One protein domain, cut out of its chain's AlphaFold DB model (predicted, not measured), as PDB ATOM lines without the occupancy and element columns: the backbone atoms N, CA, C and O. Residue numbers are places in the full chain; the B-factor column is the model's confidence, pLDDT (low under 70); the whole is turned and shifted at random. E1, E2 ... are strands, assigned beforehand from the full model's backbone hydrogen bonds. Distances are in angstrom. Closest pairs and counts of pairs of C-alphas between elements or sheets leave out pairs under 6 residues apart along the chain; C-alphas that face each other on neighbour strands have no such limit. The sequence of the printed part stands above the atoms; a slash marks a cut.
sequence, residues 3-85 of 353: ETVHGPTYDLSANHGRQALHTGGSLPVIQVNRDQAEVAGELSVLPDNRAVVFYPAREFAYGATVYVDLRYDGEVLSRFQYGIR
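What this domain is: This is residues 3 to 85 of the 353 residues of an uncharacterized protein of Alkalilimnicola ehrlichii (UniProt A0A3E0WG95). Three hairpins of strands make a loose, open shape: E1 and E2 form a strongly bent hairpin with a long loop at one end, and from its other end E5 and E6 run away as an arm that continues the same sheet. The hairpin of E3 and E4 is a second, shorter arm, with a gap between it and the four-stranded sheet, and residues 46 to 51 at its tip stick out. The printed part has 83 residues with no named helix and six named strands, E1 to E6 in that order along the chain; its class is all strand. The larger sheet has the order E2, E1, E5, E6 and the smaller one pairs E3 with E4, both antiparallel throughout. The whole is loose, with a radius of gyration of the C-alphas of 15.4 A, and elongated, spanning 46 by 30 by 18 A.

How they stand to each other: E1, residues 3 to 10, bends by 95 degrees at residue 7. A long link of 18 residues leads to its antiparallel neighbour E2, residues 29 to 38, which bends by 91 degrees at residue 35. E1 and E2 form a hairpin with 168 degrees between their directions; the C-alphas of residues 6 and 33 face each other at 4.6 A, and N 7 and O 32 are within hydrogen-bond range at 3.0 A, as are N 30 and O 9 at 2.9 A. E1 is an inner strand, and its other neighbour is E5, residues 65 to 72, antiparallel at 135 degrees. This pairing is short: C-alphas 3 and 66 face each other at 4.4 A, and N 4 to O 65 and N 65 to O 4 are each 2.9 A. E5 forms a hairpin with E6, residues 75 to 83, at 162 degrees; N 68 and O 80 are 2.9 A apart, and N 70 and O 78 also 2.9 A. E2 and E6 are the edge strands of this twisted sheet, whose C-alphas lie up to 7.2 A off its best plane. E2 runs on into E3, residues 41 to 45, across a break of 2 residues, at 63 degrees. E3 and E4, residues 52 to 56, form the third hairpin, antiparallel at 160 degrees; C-alphas 43 and 54 face each other at 4.7 A, and N 42 and O 55 are within hydrogen-bond range at 2.9 A. E3 and E4 are each apart from E1, E2, E5 and E6.

Where its parts are: E1 begins at C-alpha 3, at (-30.961, -55.588, 8.161), and measures 16.1 A from first to last C-alpha. E2, the longest strand by residues, measures 21.5 A and ends at C-alpha 38, at (-32.746, -55.140, 14.450). E3 measures 13.4 A and E4 12.8 A. E5 measures 23.1 A. E6 measures 24.7 A and ends at C-alpha 83, at (-32.073, -53.868, -1.150).

The domain as a whole: The two C-alphas farthest apart are those of Gly 24 and Asp 73, at 48.3 A, while the first and last printed C-alphas, of Glu 3 and Arg 85, are 13.3 A apart. The printed part, residues 3 to 85, has no cut. The link from E1 to E2 is long; those from E2 to E3 and from E5 to E6 are tight, and those from E3 to E4 and from E4 to E5 are short. Residues 11 to 28 hold no named element, and their C-alphas lie 12 to 25 A from the mean of all C-alphas. The mean pLDDT of the printed part is 82.1, and residues 13 to 27 are under 70.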
ATOM      1  N   GLU A   3     -31.875 -55.815   9.284       95.25
ATOM      2  CA  GLU A   3     -30.961 -55.588   8.161       95.25
ATOM      3  C   GLU A   3     -29.737 -56.512   8.229       95.25
ATOM      4  O   GLU A   3     -29.193 -56.762   9.309       95.25
ATOM      5  N   THR A   4     -29.273 -56.960   7.064       95.50
ATOM      6  CA  THR A   4     -27.953 -57.579   6.888       95.50
ATOM      7  C   THR A   4     -27.102 -56.693   5.980       95.50
ATOM      8  O   THR A   4     -27.532 -56.312   4.890       95.50
ATOM      9  N   VAL A   5     -25.890 -56.352   6.421       94.69
ATOM     10  CA  VAL A   5     -24.913 -55.554   5.670       94.69
ATOM     11  C   VAL A   5     -23.486 -55.902   6.086       94.69
ATOM     12  O   VAL A   5     -23.161 -55.982   7.272       94.69
ATOM     13  N   HIS A   6     -22.612 -56.033   5.091       93.25
ATOM     14  CA  HIS A   6     -21.174 -56.215   5.272       93.25
ATOM     15  C   HIS A   6     -20.446 -55.290   4.299       93.25
ATOM     16  O   HIS A   6     -20.234 -55.637   3.138       93.25
ATOM     17  N   GLY A   7     -20.098 -54.084   4.737       88.94
ATOM     18  CA  GLY A   7     -19.498 -53.121   3.823       88.94
ATOM     19  C   GLY A   7     -19.346 -51.708   4.371       88.94
ATOM     20  O   GLY A   7     -19.793 -51.409   5.483       88.94
ATOM     21  N   PRO A   8     -18.702 -50.836   3.584       88.56
ATOM     22  CA  PRO A   8     -18.583 -49.428   3.906       88.56
ATOM     23  C   PRO A   8     -19.930 -48.714   3.762       88.56
ATOM     24  O   PRO A   8     -20.722 -48.997   2.863       88.56
ATOM     25  N   THR A   9     -20.162 -47.725   4.617       87.12
ATOM     26  CA  THR A   9     -21.305 -46.819   4.520       87.12
ATOM     27  C   THR A   9     -20.917 -45.413   4.971       87.12
ATOM     28  O   THR A   9     -19.917 -45.250   5.673       87.12
ATOM     29  N   TYR A  10     -21.669 -44.387   4.569       84.06
ATOM     30  CA  TYR A  10     -21.428 -43.039   5.085       84.06
ATOM     31  C   TYR A  10     -21.859 -42.935   6.543       84.06
ATOM     32  O   TYR A  10     -22.956 -43.358   6.907       84.06
ATOM     33  N   ASP A  11     -21.011 -42.327   7.365       79.88
ATOM     34  CA  ASP A  11     -21.391 -41.937   8.711       79.88
ATOM     35  C   ASP A  11     -22.270 -40.687   8.654       79.88
ATOM     36  O   ASP A  11     -21.815 -39.567   8.405       79.88
ATOM     37  N   LEU A  12     -23.565 -40.908   8.854       70.38
ATOM     38  CA  LEU A  12     -24.588 -39.869   8.856       70.38
ATOM     39  C   LEU A  12     -25.057 -39.522  10.275       70.38
ATOM     40  O   LEU A  12     -25.976 -38.719  10.424       70.38
ATOM     41  N   SER A  13     -24.408 -40.062  11.315       66.69
ATOM     42  CA  SER A  13     -24.767 -39.817  12.722       66.69
ATOM     43  C   SER A  13     -24.693 -38.335  13.113       66.69
ATOM     44  O   SER A  13     -25.485 -37.855  13.919       66.69
ATOM     45  N   ALA A  14     -23.803 -37.565  12.485       56.47
ATOM     46  CA  ALA A  14     -23.701 -36.118  12.686       56.47
ATOM     47  C   ALA A  14     -24.728 -35.293  11.876       56.47
ATOM     48  O   ALA A  14     -24.796 -34.075  12.036       56.47
ATOM     49  N   ASN A  15     -25.514 -35.926  10.995       55.66
ATOM     50  CA  ASN A  15     -26.335 -35.256   9.980       55.66
ATOM     51  C   ASN A  15     -27.845 -35.531  10.106       55.66
ATOM     52  O   ASN A  15     -28.580 -35.280   9.152       55.66
ATOM     53  N   HIS A  16     -28.339 -35.991  11.262       52.12
ATOM     54  CA  HIS A  16     -29.775 -36.208  11.488       52.12
ATOM     55  C   HIS A  16     -30.612 -34.982  11.058       52.12
ATOM     56  O   HIS A  16     -30.505 -33.900  11.634       52.12
ATOM     57  N   GLY A  17     -31.422 -35.139  10.003       44.91
ATOM     58  CA  GLY A  17     -32.307 -34.095   9.468       44.91
ATOM     59  C   GLY A  17     -31.641 -33.011   8.605       44.91
ATOM     60  O   GLY A  17     -32.334 -32.111   8.129       44.91
ATOM     61  N   ARG A  18     -30.327 -33.073   8.356       42.88
ATOM     62  CA  ARG A  18     -29.622 -32.165   7.438       42.88
ATOM     63  C   ARG A  18     -29.248 -32.950   6.190       42.88
ATOM     64  O   ARG A  18     -28.614 -33.995   6.286       42.88
ATOM     65  N   GLN A  19     -29.592 -32.439   5.004       42.81
ATOM     66  CA  GLN A  19     -28.969 -32.952   3.786       42.81
ATOM     67  C   GLN A  19     -27.454 -32.883   3.996       42.81
ATOM     68  O   GLN A  19     -26.929 -31.809   4.302       42.81
ATOM     69  N   ALA A  20     -26.758 -34.006   3.815       45.22
ATOM     70  CA  ALA A  20     -25.306 -34.151   3.976       45.22
ATOM     71  C   ALA A  20     -24.468 -33.230   3.045       45.22
ATOM     72  O   ALA A  20     -23.254 -33.354   2.940       45.22
ATOM     73  N   LEU A  21     -25.140 -32.308   2.353       47.91
ATOM     74  CA  LEU A  21     -24.708 -31.414   1.289       47.91
ATOM     75  C   LEU A  21     -24.323 -30.003   1.768       47.91
ATOM     76  O   LEU A  21     -23.873 -29.203   0.951       47.91
ATOM     77  N   HIS A  22     -24.500 -29.662   3.051       43.34
ATOM     78  CA  HIS A  22     -24.202 -28.310   3.563       43.34
ATOM     79  C   HIS A  22     -22.922 -28.191   4.388       43.34
ATOM     80  O   HIS A  22     -22.492 -27.084   4.708       43.34
ATOM     81  N   THR A  23     -22.276 -29.301   4.707       40.31
ATOM     82  CA  THR A  23     -20.992 -29.311   5.395       40.31
ATOM     83  C   THR A  23     -19.921 -29.585   4.353       40.31
ATOM     84  O   THR A  23     -19.773 -30.708   3.895       40.31
ATOM     85  N   GLY A  24     -19.127 -28.576   3.981       46.59
ATOM     86  CA  GLY A  24     -17.949 -28.719   3.101       46.59
ATOM     87  C   GLY A  24     -16.852 -29.676   3.619       46.59
ATOM     88  O   GLY A  24     -15.726 -29.670   3.119       46.59
ATOM     89  N   GLY A  25     -17.158 -30.498   4.627       52.12
ATOM     90  CA  GLY A  25     -16.331 -31.577   5.149       52.12
ATOM     91  C   GLY A  25     -16.397 -32.845   4.295       52.12
ATOM     92  O   GLY A  25     -17.215 -32.992   3.389       52.12
ATOM     93  N   SER A  26     -15.465 -33.758   4.547       58.00
ATOM     94  CA  SER A  26     -15.521 -35.129   4.040       58.00
ATOM     95  C   SER A  26     -16.718 -35.859   4.650       58.00
ATOM     96  O   SER A  26     -16.914 -35.764   5.860       58.00
ATOM     97  N   LEU A  27     -17.470 -36.624   3.853       68.69
ATOM     98  CA  LEU A  27     -18.401 -37.623   4.384       68.69
ATOM     99  C   LEU A  27     -17.567 -38.795   4.922       68.69
ATOM    100  O   LEU A  27     -16.927 -39.472   4.108       68.69
ATOM    101  N   PRO A  28     -17.494 -39.026   6.247       77.31
ATOM    102  CA  PRO A  28     -16.703 -40.124   6.782       77.31
ATOM    103  C   PRO A  28     -17.295 -41.448   6.304       77.31
ATOM    104  O   PRO A  28     -18.512 -41.610   6.261       77.31
ATOM    105  N   VAL A  29     -16.434 -42.391   5.931       84.56
ATOM    106  CA  VAL A  29     -16.846 -43.748   5.564       84.56
ATOM    107  C   VAL A  29     -16.503 -44.668   6.726       84.56
ATOM    108  O   VAL A  29     -15.353 -44.701   7.164       84.56
ATOM    109  N   ILE A  30     -17.489 -45.415   7.213       88.12
ATOM    110  CA  ILE A  30     -17.335 -46.391   8.294       88.12
ATOM    111  C   ILE A  30     -17.632 -47.796   7.781       88.12
ATOM    112  O   ILE A  30     -18.490 -47.987   6.920       88.12
ATOM    113  N   GLN A  31     -16.931 -48.791   8.323       91.62
ATOM    114  CA  GLN A  31     -17.232 -50.191   8.052       91.62
ATOM    115  C   GLN A  31     -18.385 -50.643   8.946       91.62
ATOM    116  O   GLN A  31     -18.329 -50.489  10.166       91.62
ATOM    117  N   VAL A  32     -19.412 -51.239   8.347       90.50
ATOM    118  CA  VAL A  32     -20.546 -51.811   9.068       90.50
ATOM    119  C   VAL A  32     -20.608 -53.307   8.799       90.50
ATOM    120  O   VAL A  32     -20.490 -53.763   7.663       90.50
ATOM    121  N   ASN A  33     -20.778 -54.068   9.875       94.50
ATOM    122  CA  ASN A  33     -21.007 -55.500   9.836       94.50
ATOM    123  C   ASN A  33     -22.195 -55.811  10.752       94.50
ATOM    124  O   ASN A  33     -22.093 -55.673  11.971       94.50
ATOM    125  N   ARG A  34     -23.340 -56.128  10.152       93.75
ATOM    126  CA  ARG A  34     -24.601 -56.420  10.836       93.75
ATOM    127  C   ARG A  34     -25.225 -57.612  10.141       93.75
ATOM    128  O   ARG A  34     -25.376 -57.575   8.924       93.75
ATOM    129  N   ASP A  35     -25.595 -58.630  10.900       95.38
ATOM    130  CA  ASP A  35     -26.289 -59.795  10.365       95.38
ATOM    131  C   ASP A  35     -27.638 -59.943  11.061       95.38
ATOM    132  O   ASP A  35     -27.692 -60.041  12.288       95.38
ATOM    133  N   GLN A  36     -28.713 -59.837  10.276       93.56
ATOM    134  CA  GLN A  36     -30.106 -59.780  10.729       93.56
ATOM    135  C   GLN A  36     -30.321 -58.856  11.939       93.56
ATOM    136  O   GLN A  36     -31.167 -59.111  12.797       93.56
ATOM    137  N   ALA A  37     -29.561 -57.763  12.013       94.38
ATOM    138  CA  ALA A  37     -29.604 -56.865  13.152       94.38
ATOM    139  C   ALA A  37     -30.920 -56.088  13.145       94.38
ATOM    140  O   ALA A  37     -31.360 -55.603  12.101       94.38
ATOM    141  N   GLU A  38     -31.532 -55.933  14.315       93.56
ATOM    142  CA  GLU A  38     -32.746 -55.140  14.450       93.56
ATOM    143  C   GLU A  38     -32.498 -53.680  14.050       93.56
ATOM    144  O   GLU A  38     -31.519 -53.043  14.457       93.56
ATOM    145  N   VAL A  39     -33.418 -53.147  13.247       92.00
ATOM    146  CA  VAL A  39     -33.529 -51.716  12.979       92.00
ATOM    147  C   VAL A  39     -34.761 -51.224  13.721       92.00
ATOM    148  O   VAL A  39     -35.890 -51.432  13.267       92.00
ATOM    149  N   ALA A  40     -34.526 -50.619  14.886       91.75
ATOM    150  CA  ALA A  40     -35.568 -49.992  15.692       91.75
ATOM    151  C   ALA A  40     -36.217 -48.826  14.931       91.75
ATOM    152  O   ALA A  40     -35.598 -48.218  14.055       91.75
ATOM    153  N   GLY A  41     -37.459 -48.503  15.277       90.06
ATOM    154  CA  GLY A  41     -38.209 -47.403  14.680       90.06
ATOM    155  C   GLY A  41     -39.627 -47.321  15.224       90.06
ATOM    156  O   GLY A  41     -40.029 -48.132  16.057       90.06
ATOM    157  N   GLU A  42     -40.379 -46.349  14.731       90.81
ATOM    158  CA  GLU A  42     -41.756 -46.092  15.145       90.81
ATOM    159  C   GLU A  42     -42.726 -46.376  14.002       90.81
ATOM    160  O   GLU A  42     -42.414 -46.165  12.828       90.81
ATOM    161  N   LEU A  43     -43.919 -46.856  14.342       89.38
ATOM    162  CA  LEU A  43     -45.016 -47.001  13.393       89.38
ATOM    163  C   LEU A  43     -45.955 -45.809  13.546       89.38
ATOM    164  O   LEU A  43     -46.421 -45.522  14.645       89.38
ATOM    165  N   SER A  44     -46.269 -45.155  12.433       88.25
ATOM    166  CA  SER A  44     -47.326 -44.151  12.369       88.25
ATOM    167  C   SER A  44     -48.457 -44.661  11.499       88.25
ATOM    168  O   SER A  44     -48.234 -45.127  10.378       88.25
ATOM    169  N   VAL A  45     -49.674 -44.566  12.017       86.00
ATOM    170  CA  VAL A  45     -50.883 -44.882  11.265       86.00
ATOM    171  C   VAL A  45     -51.333 -43.609  10.558       86.00
ATOM    172  O   VAL A  45     -51.564 -42.581  11.192       86.00
ATOM    173  N   LEU A  46     -51.419 -43.664   9.231       83.44
ATOM    174  CA  LEU A  46     -51.921 -42.551   8.430       83.44
ATOM    175  C   LEU A  46     -53.453 -42.432   8.572       83.44
ATOM    176  O   LEU A  46     -54.102 -43.410   8.961       83.44
ATOM    177  N   PRO A  47     -54.046 -41.259   8.256       82.50
ATOM    178  CA  PRO A  47     -55.489 -41.049   8.353       82.50
ATOM    179  C   PRO A  47     -56.308 -42.175   7.707       82.50
ATOM    180  O   PRO A  47     -55.895 -42.784   6.718       82.50
ATOM    181  N   ASP A  48     -57.472 -42.452   8.295       81.50
ATOM    182  CA  ASP A  48     -58.407 -43.521   7.915       81.50
ATOM    183  C   ASP A  48     -57.924 -44.967   8.160       81.50
ATOM    184  O   ASP A  48     -58.566 -45.907   7.692       81.50
ATOM    185  N   ASN A  49     -56.824 -45.177   8.898       73.25
ATOM    186  CA  ASN A  49     -56.256 -46.503   9.210       73.25
ATOM    187  C   ASN A  49     -55.937 -47.362   7.970       73.25
ATOM    188  O   ASN A  49     -55.892 -48.590   8.045       73.25
ATOM    189  N   ARG A  50     -55.714 -46.734   6.809       77.75
ATOM    190  CA  ARG A  50     -55.486 -47.450   5.539       77.75
ATOM    191  C   ARG A  50     -54.022 -47.746   5.244       77.75
ATOM    192  O   ARG A  50     -53.735 -48.552   4.365       77.75
ATOM    193  N   ALA A  51     -53.103 -47.091   5.944       82.06
ATOM    194  CA  ALA A  51     -51.676 -47.256   5.730       82.06
ATOM    195  C   ALA A  51     -50.903 -47.064   7.032       82.06
ATOM    196  O   ALA A  51     -51.266 -46.247   7.880       82.06
ATOM    197  N   VAL A  52     -49.813 -47.813   7.157       83.31
ATOM    198  CA  VAL A  52     -48.855 -47.693   8.251       83.31
ATOM    199  C   VAL A  52     -47.501 -47.363   7.646       83.31
ATOM    200  O   VAL A  52     -47.078 -47.996   6.679       83.31
ATOM    201  N   VAL A  53     -46.828 -46.366   8.208       87.19
ATOM    202  CA  VAL A  53     -45.471 -45.979   7.824       87.19
ATOM    203  C   VAL A  53     -44.534 -46.331   8.965       87.19
ATOM    204  O   VAL A  53     -44.803 -46.000  10.117       87.19
ATOM    205  N   PHE A  54     -43.435 -47.003   8.638       89.12
ATOM    206  CA  PHE A  54     -42.352 -47.261   9.575       89.12
ATOM    207  C   PHE A  54     -41.273 -46.189   9.423       89.12
ATOM    208  O   PHE A  54     -40.717 -46.014   8.337       89.12
ATOM    209  N   TYR A  55     -40.970 -45.492  10.513       89.44
ATOM    210  CA  TYR A  55     -39.899 -44.508  10.606       89.44
ATOM    211  C   TYR A  55     -38.723 -45.132  11.357       89.44
ATOM    212  O   TYR A  55     -38.780 -45.243  12.584       89.44
ATOM    213  N   PRO A  56     -37.665 -45.582  10.662       90.00
ATOM    214  CA  PRO A  56     -36.525 -46.183  11.333       90.00
ATOM    215  C   PRO A  56     -35.789 -45.129  12.174       90.00
ATOM    216  O   PRO A  56     -35.597 -43.992  11.745       90.00
ATOM    217  N   ALA A  57     -35.323 -45.518  13.361       86.38
ATOM    218  CA  ALA A  57     -34.571 -44.652  14.274       86.38
ATOM    219  C   ALA A  57     -33.171 -44.288  13.741       86.38
ATOM    220  O   ALA A  57     -32.506 -43.391  14.260       86.38
ATOM    221  N   ARG A  58     -32.709 -44.990  12.701       83.94
ATOM    222  CA  ARG A  58     -31.474 -44.712  11.967       83.94
ATOM    223  C   ARG A  58     -31.667 -44.996  10.485       83.94
ATOM    224  O   ARG A  58     -32.486 -45.831  10.119       83.94
ATOM    225  N   GLU A  59     -30.867 -44.362   9.639       84.19
ATOM    226  CA  GLU A  59     -30.833 -44.727   8.225       84.19
ATOM    227  C   GLU A  59     -30.275 -46.146   8.033       84.19
ATOM    228  O   GLU A  59     -29.370 -46.583   8.755       84.19
ATOM    229  N   PHE A  60     -30.821 -46.866   7.050       89.12
ATOM    230  CA  PHE A  60     -30.277 -48.153   6.630       89.12
ATOM    231  C   PHE A  60     -28.922 -47.953   5.958       89.12
ATOM    232  O   PHE A  60     -28.717 -46.996   5.207       89.12
ATOM    233  N   ALA A  61     -27.997 -48.878   6.198       89.88
ATOM    234  CA  ALA A  61     -26.690 -48.799   5.564       89.88
ATOM    235  C   ALA A  61     -26.800 -49.010   4.044       89.88
ATOM    236  O   ALA A  61     -27.543 -49.867   3.562       89.88
ATOM    237  N   TYR A  62     -26.016 -48.254   3.276       89.06
ATOM    238  CA  TYR A  62     -25.817 -48.513   1.849       89.06
ATOM    239  C   TYR A  62     -25.421 -49.976   1.587       89.06
ATOM    240  O   TYR A  62     -24.591 -50.532   2.306       89.06
ATOM    241  N   GLY A  63     -26.014 -50.590   0.559       89.50
ATOM    242  CA  GLY A  63     -25.799 -51.999   0.206       89.50
ATOM    243  C   GLY A  63     -26.433 -53.024   1.156       89.50
ATOM    244  O   GLY A  63     -26.210 -54.220   0.972       89.50
ATOM    245  N   ALA A  64     -27.206 -52.598   2.161       93.25
ATOM    246  CA  ALA A  64     -27.909 -53.517   3.051       93.25
ATOM    247  C   ALA A  64     -29.051 -54.258   2.341       93.25
ATOM    248  O   ALA A  64     -29.705 -53.720   1.449       93.25
ATOM    249  N   THR A  65     -29.341 -55.474   2.799       96.38
ATOM    250  CA  THR A  65     -30.624 -56.143   2.546       96.38
ATOM    251  C   THR A  65     -31.501 -55.973   3.778       96.38
ATOM    252  O   THR A  65     -31.090 -56.332   4.882       96.38
ATOM    253  N   VAL A  66     -32.692 -55.407   3.598       95.56
ATOM    254  CA  VAL A  66     -33.663 -55.176   4.671       95.56
ATOM    255  C   VAL A  66     -34.770 -56.210   4.581       95.56
ATOM    256  O   VAL A  66     -35.364 -56.400   3.521       95.56
ATOM    257  N   TYR A  67     -35.064 -56.843   5.710       95.81
ATOM    258  CA  TYR A  67     -36.109 -57.843   5.868       95.81
ATOM    259  C   TYR A  67     -37.262 -57.263   6.687       95.81
ATOM    260  O   TYR A  67     -37.075 -56.664   7.757       95.81
ATOM    261  N   VAL A  68     -38.476 -57.457   6.181       93.94
ATOM    262  CA  VAL A  68     -39.703 -56.942   6.777       93.94
ATOM    263  C   VAL A  68     -40.655 -58.098   7.050       93.94
ATOM    264  O   VAL A  68     -41.108 -58.764   6.122       93.94
ATOM    265  N   ASP A  69     -40.985 -58.281   8.327       92.75
ATOM    266  CA  ASP A  69     -42.097 -59.109   8.791       92.75
ATOM    267  C   ASP A  69     -43.233 -58.169   9.219       92.75
ATOM    268  O   ASP A  69     -43.082 -57.412  10.182       92.75
ATOM    269  N   LEU A  70     -44.370 -58.218   8.523       88.94
ATOM    270  CA  LEU A  70     -45.594 -57.539   8.946       88.94
ATOM    271  C   LEU A  70     -46.383 -58.480   9.852       88.94
ATOM    272  O   LEU A  70     -46.781 -59.559   9.412       88.94
ATOM    273  N   ARG A  71     -46.622 -58.070  11.101       89.81
ATOM    274  CA  ARG A  71     -47.385 -58.857  12.074       89.81
ATOM    275  C   ARG A  71     -48.613 -58.106  12.563       89.81
ATOM    276  O   ARG A  71     -48.524 -56.913  12.843       89.81
ATOM    277  N   TYR A  72     -49.724 -58.816  12.696       85.31
ATOM    278  CA  TYR A  72     -50.959 -58.323  13.298       85.31
ATOM    279  C   TYR A  72     -51.508 -59.404  14.226       85.31
ATOM    280  O   TYR A  72     -51.590 -60.559  13.829       85.31
ATOM    281  N   ASP A  73     -51.816 -59.035  15.471       88.12
ATOM    282  CA  ASP A  73     -52.326 -59.953  16.503       88.12
ATOM    283  C   ASP A  73     -51.489 -61.242  16.682       88.12
ATOM    284  O   ASP A  73     -51.993 -62.352  16.818       88.12
ATOM    285  N   GLY A  74     -50.160 -61.104  16.617       87.62
ATOM    286  CA  GLY A  74     -49.218 -62.224  16.743       87.62
ATOM    287  C   GLY A  74     -49.024 -63.065  15.473       87.62
ATOM    288  O   GLY A  74     -48.059 -63.828  15.410       87.62
ATOM    289  N   GLU A  75     -49.849 -62.885  14.440       92.06
ATOM    290  CA  GLU A  75     -49.740 -63.587  13.160       92.06
ATOM    291  C   GLU A  75     -48.895 -62.799  12.147       92.06
ATOM    292  O   GLU A  75     -48.984 -61.573  12.053       92.06
ATOM    293  N   VAL A  76     -48.055 -63.494  11.370       90.50
ATOM    294  CA  VAL A  76     -47.284 -62.887  10.273       90.50
ATOM    295  C   VAL A  76     -48.171 -62.798   9.034       90.50
ATOM    296  O   VAL A  76     -48.409 -63.797   8.366       90.50
ATOM    297  N   LEU A  77     -48.612 -61.588   8.700       89.69
ATOM    298  CA  LEU A  77     -49.444 -61.327   7.525       89.69
ATOM    299  C   LEU A  77     -48.639 -61.312   6.222       89.69
ATOM    300  O   LEU A  77     -49.155 -61.642   5.158       89.69
ATOM    301  N   SER A  78     -47.382 -60.864   6.280       91.12
ATOM    302  CA  SER A  78     -46.526 -60.761   5.099       91.12
ATOM    303  C   SER A  78     -45.049 -60.766   5.469       91.12
ATOM    304  O   SER A  78     -44.660 -60.270   6.530       91.12
ATOM    305  N   ARG A  79     -44.228 -61.292   4.558       94.38
ATOM    306  CA  ARG A  79     -42.771 -61.228   4.609       94.38
ATOM    307  C   ARG A  79     -42.239 -60.798   3.254       94.38
ATOM    308  O   ARG A  79     -42.555 -61.414   2.240       94.38
ATOM    309  N   PHE A  80     -41.396 -59.778   3.249       94.62
ATOM    310  CA  PHE A  80     -40.694 -59.345   2.048       94.62
ATOM    311  C   PHE A  80     -39.324 -58.773   2.402       94.62
ATOM    312  O   PHE A  80     -39.019 -58.500   3.564       94.62
ATOM    313  N   GLN A  81     -38.488 -58.606   1.384       95.88
ATOM    314  CA  GLN A  81     -37.173 -57.997   1.520       95.88
ATOM    315  C   GLN A  81     -36.938 -56.992   0.399       95.88
ATOM    316  O   GLN A  81     -37.504 -57.125  -0.687       95.88
ATOM    317  N   TYR A  82     -36.078 -56.016   0.652       93.50
ATOM    318  CA  TYR A  82     -35.614 -55.078  -0.363       93.50
ATOM    319  C   TYR A  82     -34.149 -54.701  -0.129       93.50
ATOM    320  O   TYR A  82     -33.642 -54.771   0.990       93.50
ATOM    321  N   GLY A  83     -33.458 -54.327  -1.205       92.00
ATOM    322  CA  GLY A  83     -32.073 -53.868  -1.150       92.00
ATOM    323  C   GLY A  83     -31.987 -52.353  -0.988       92.00
ATOM    324  O   GLY A  83     -32.757 -51.607  -1.594       92.00
ATOM    325  N   ILE A  84     -31.018 -51.894  -0.205       89.38
ATOM    326  CA  ILE A  84     -30.587 -50.500  -0.189       89.38
ATOM    327  C   ILE A  84     -29.563 -50.305  -1.300       89.38
ATOM    328  O   ILE A  84     -28.677 -51.136  -1.506       89.38
ATOM    329  N   ARG A  85     -29.669 -49.178  -2.006       84.81
ATOM    330  CA  ARG A  85     -28.745 -48.816  -3.087       84.81
ATOM    331  C   ARG A  85     -27.267 -48.919  -2.658       84.81
ATOM    332  O   ARG A  85     -26.960 -48.706  -1.479       84.81
TER     333      ARG A  85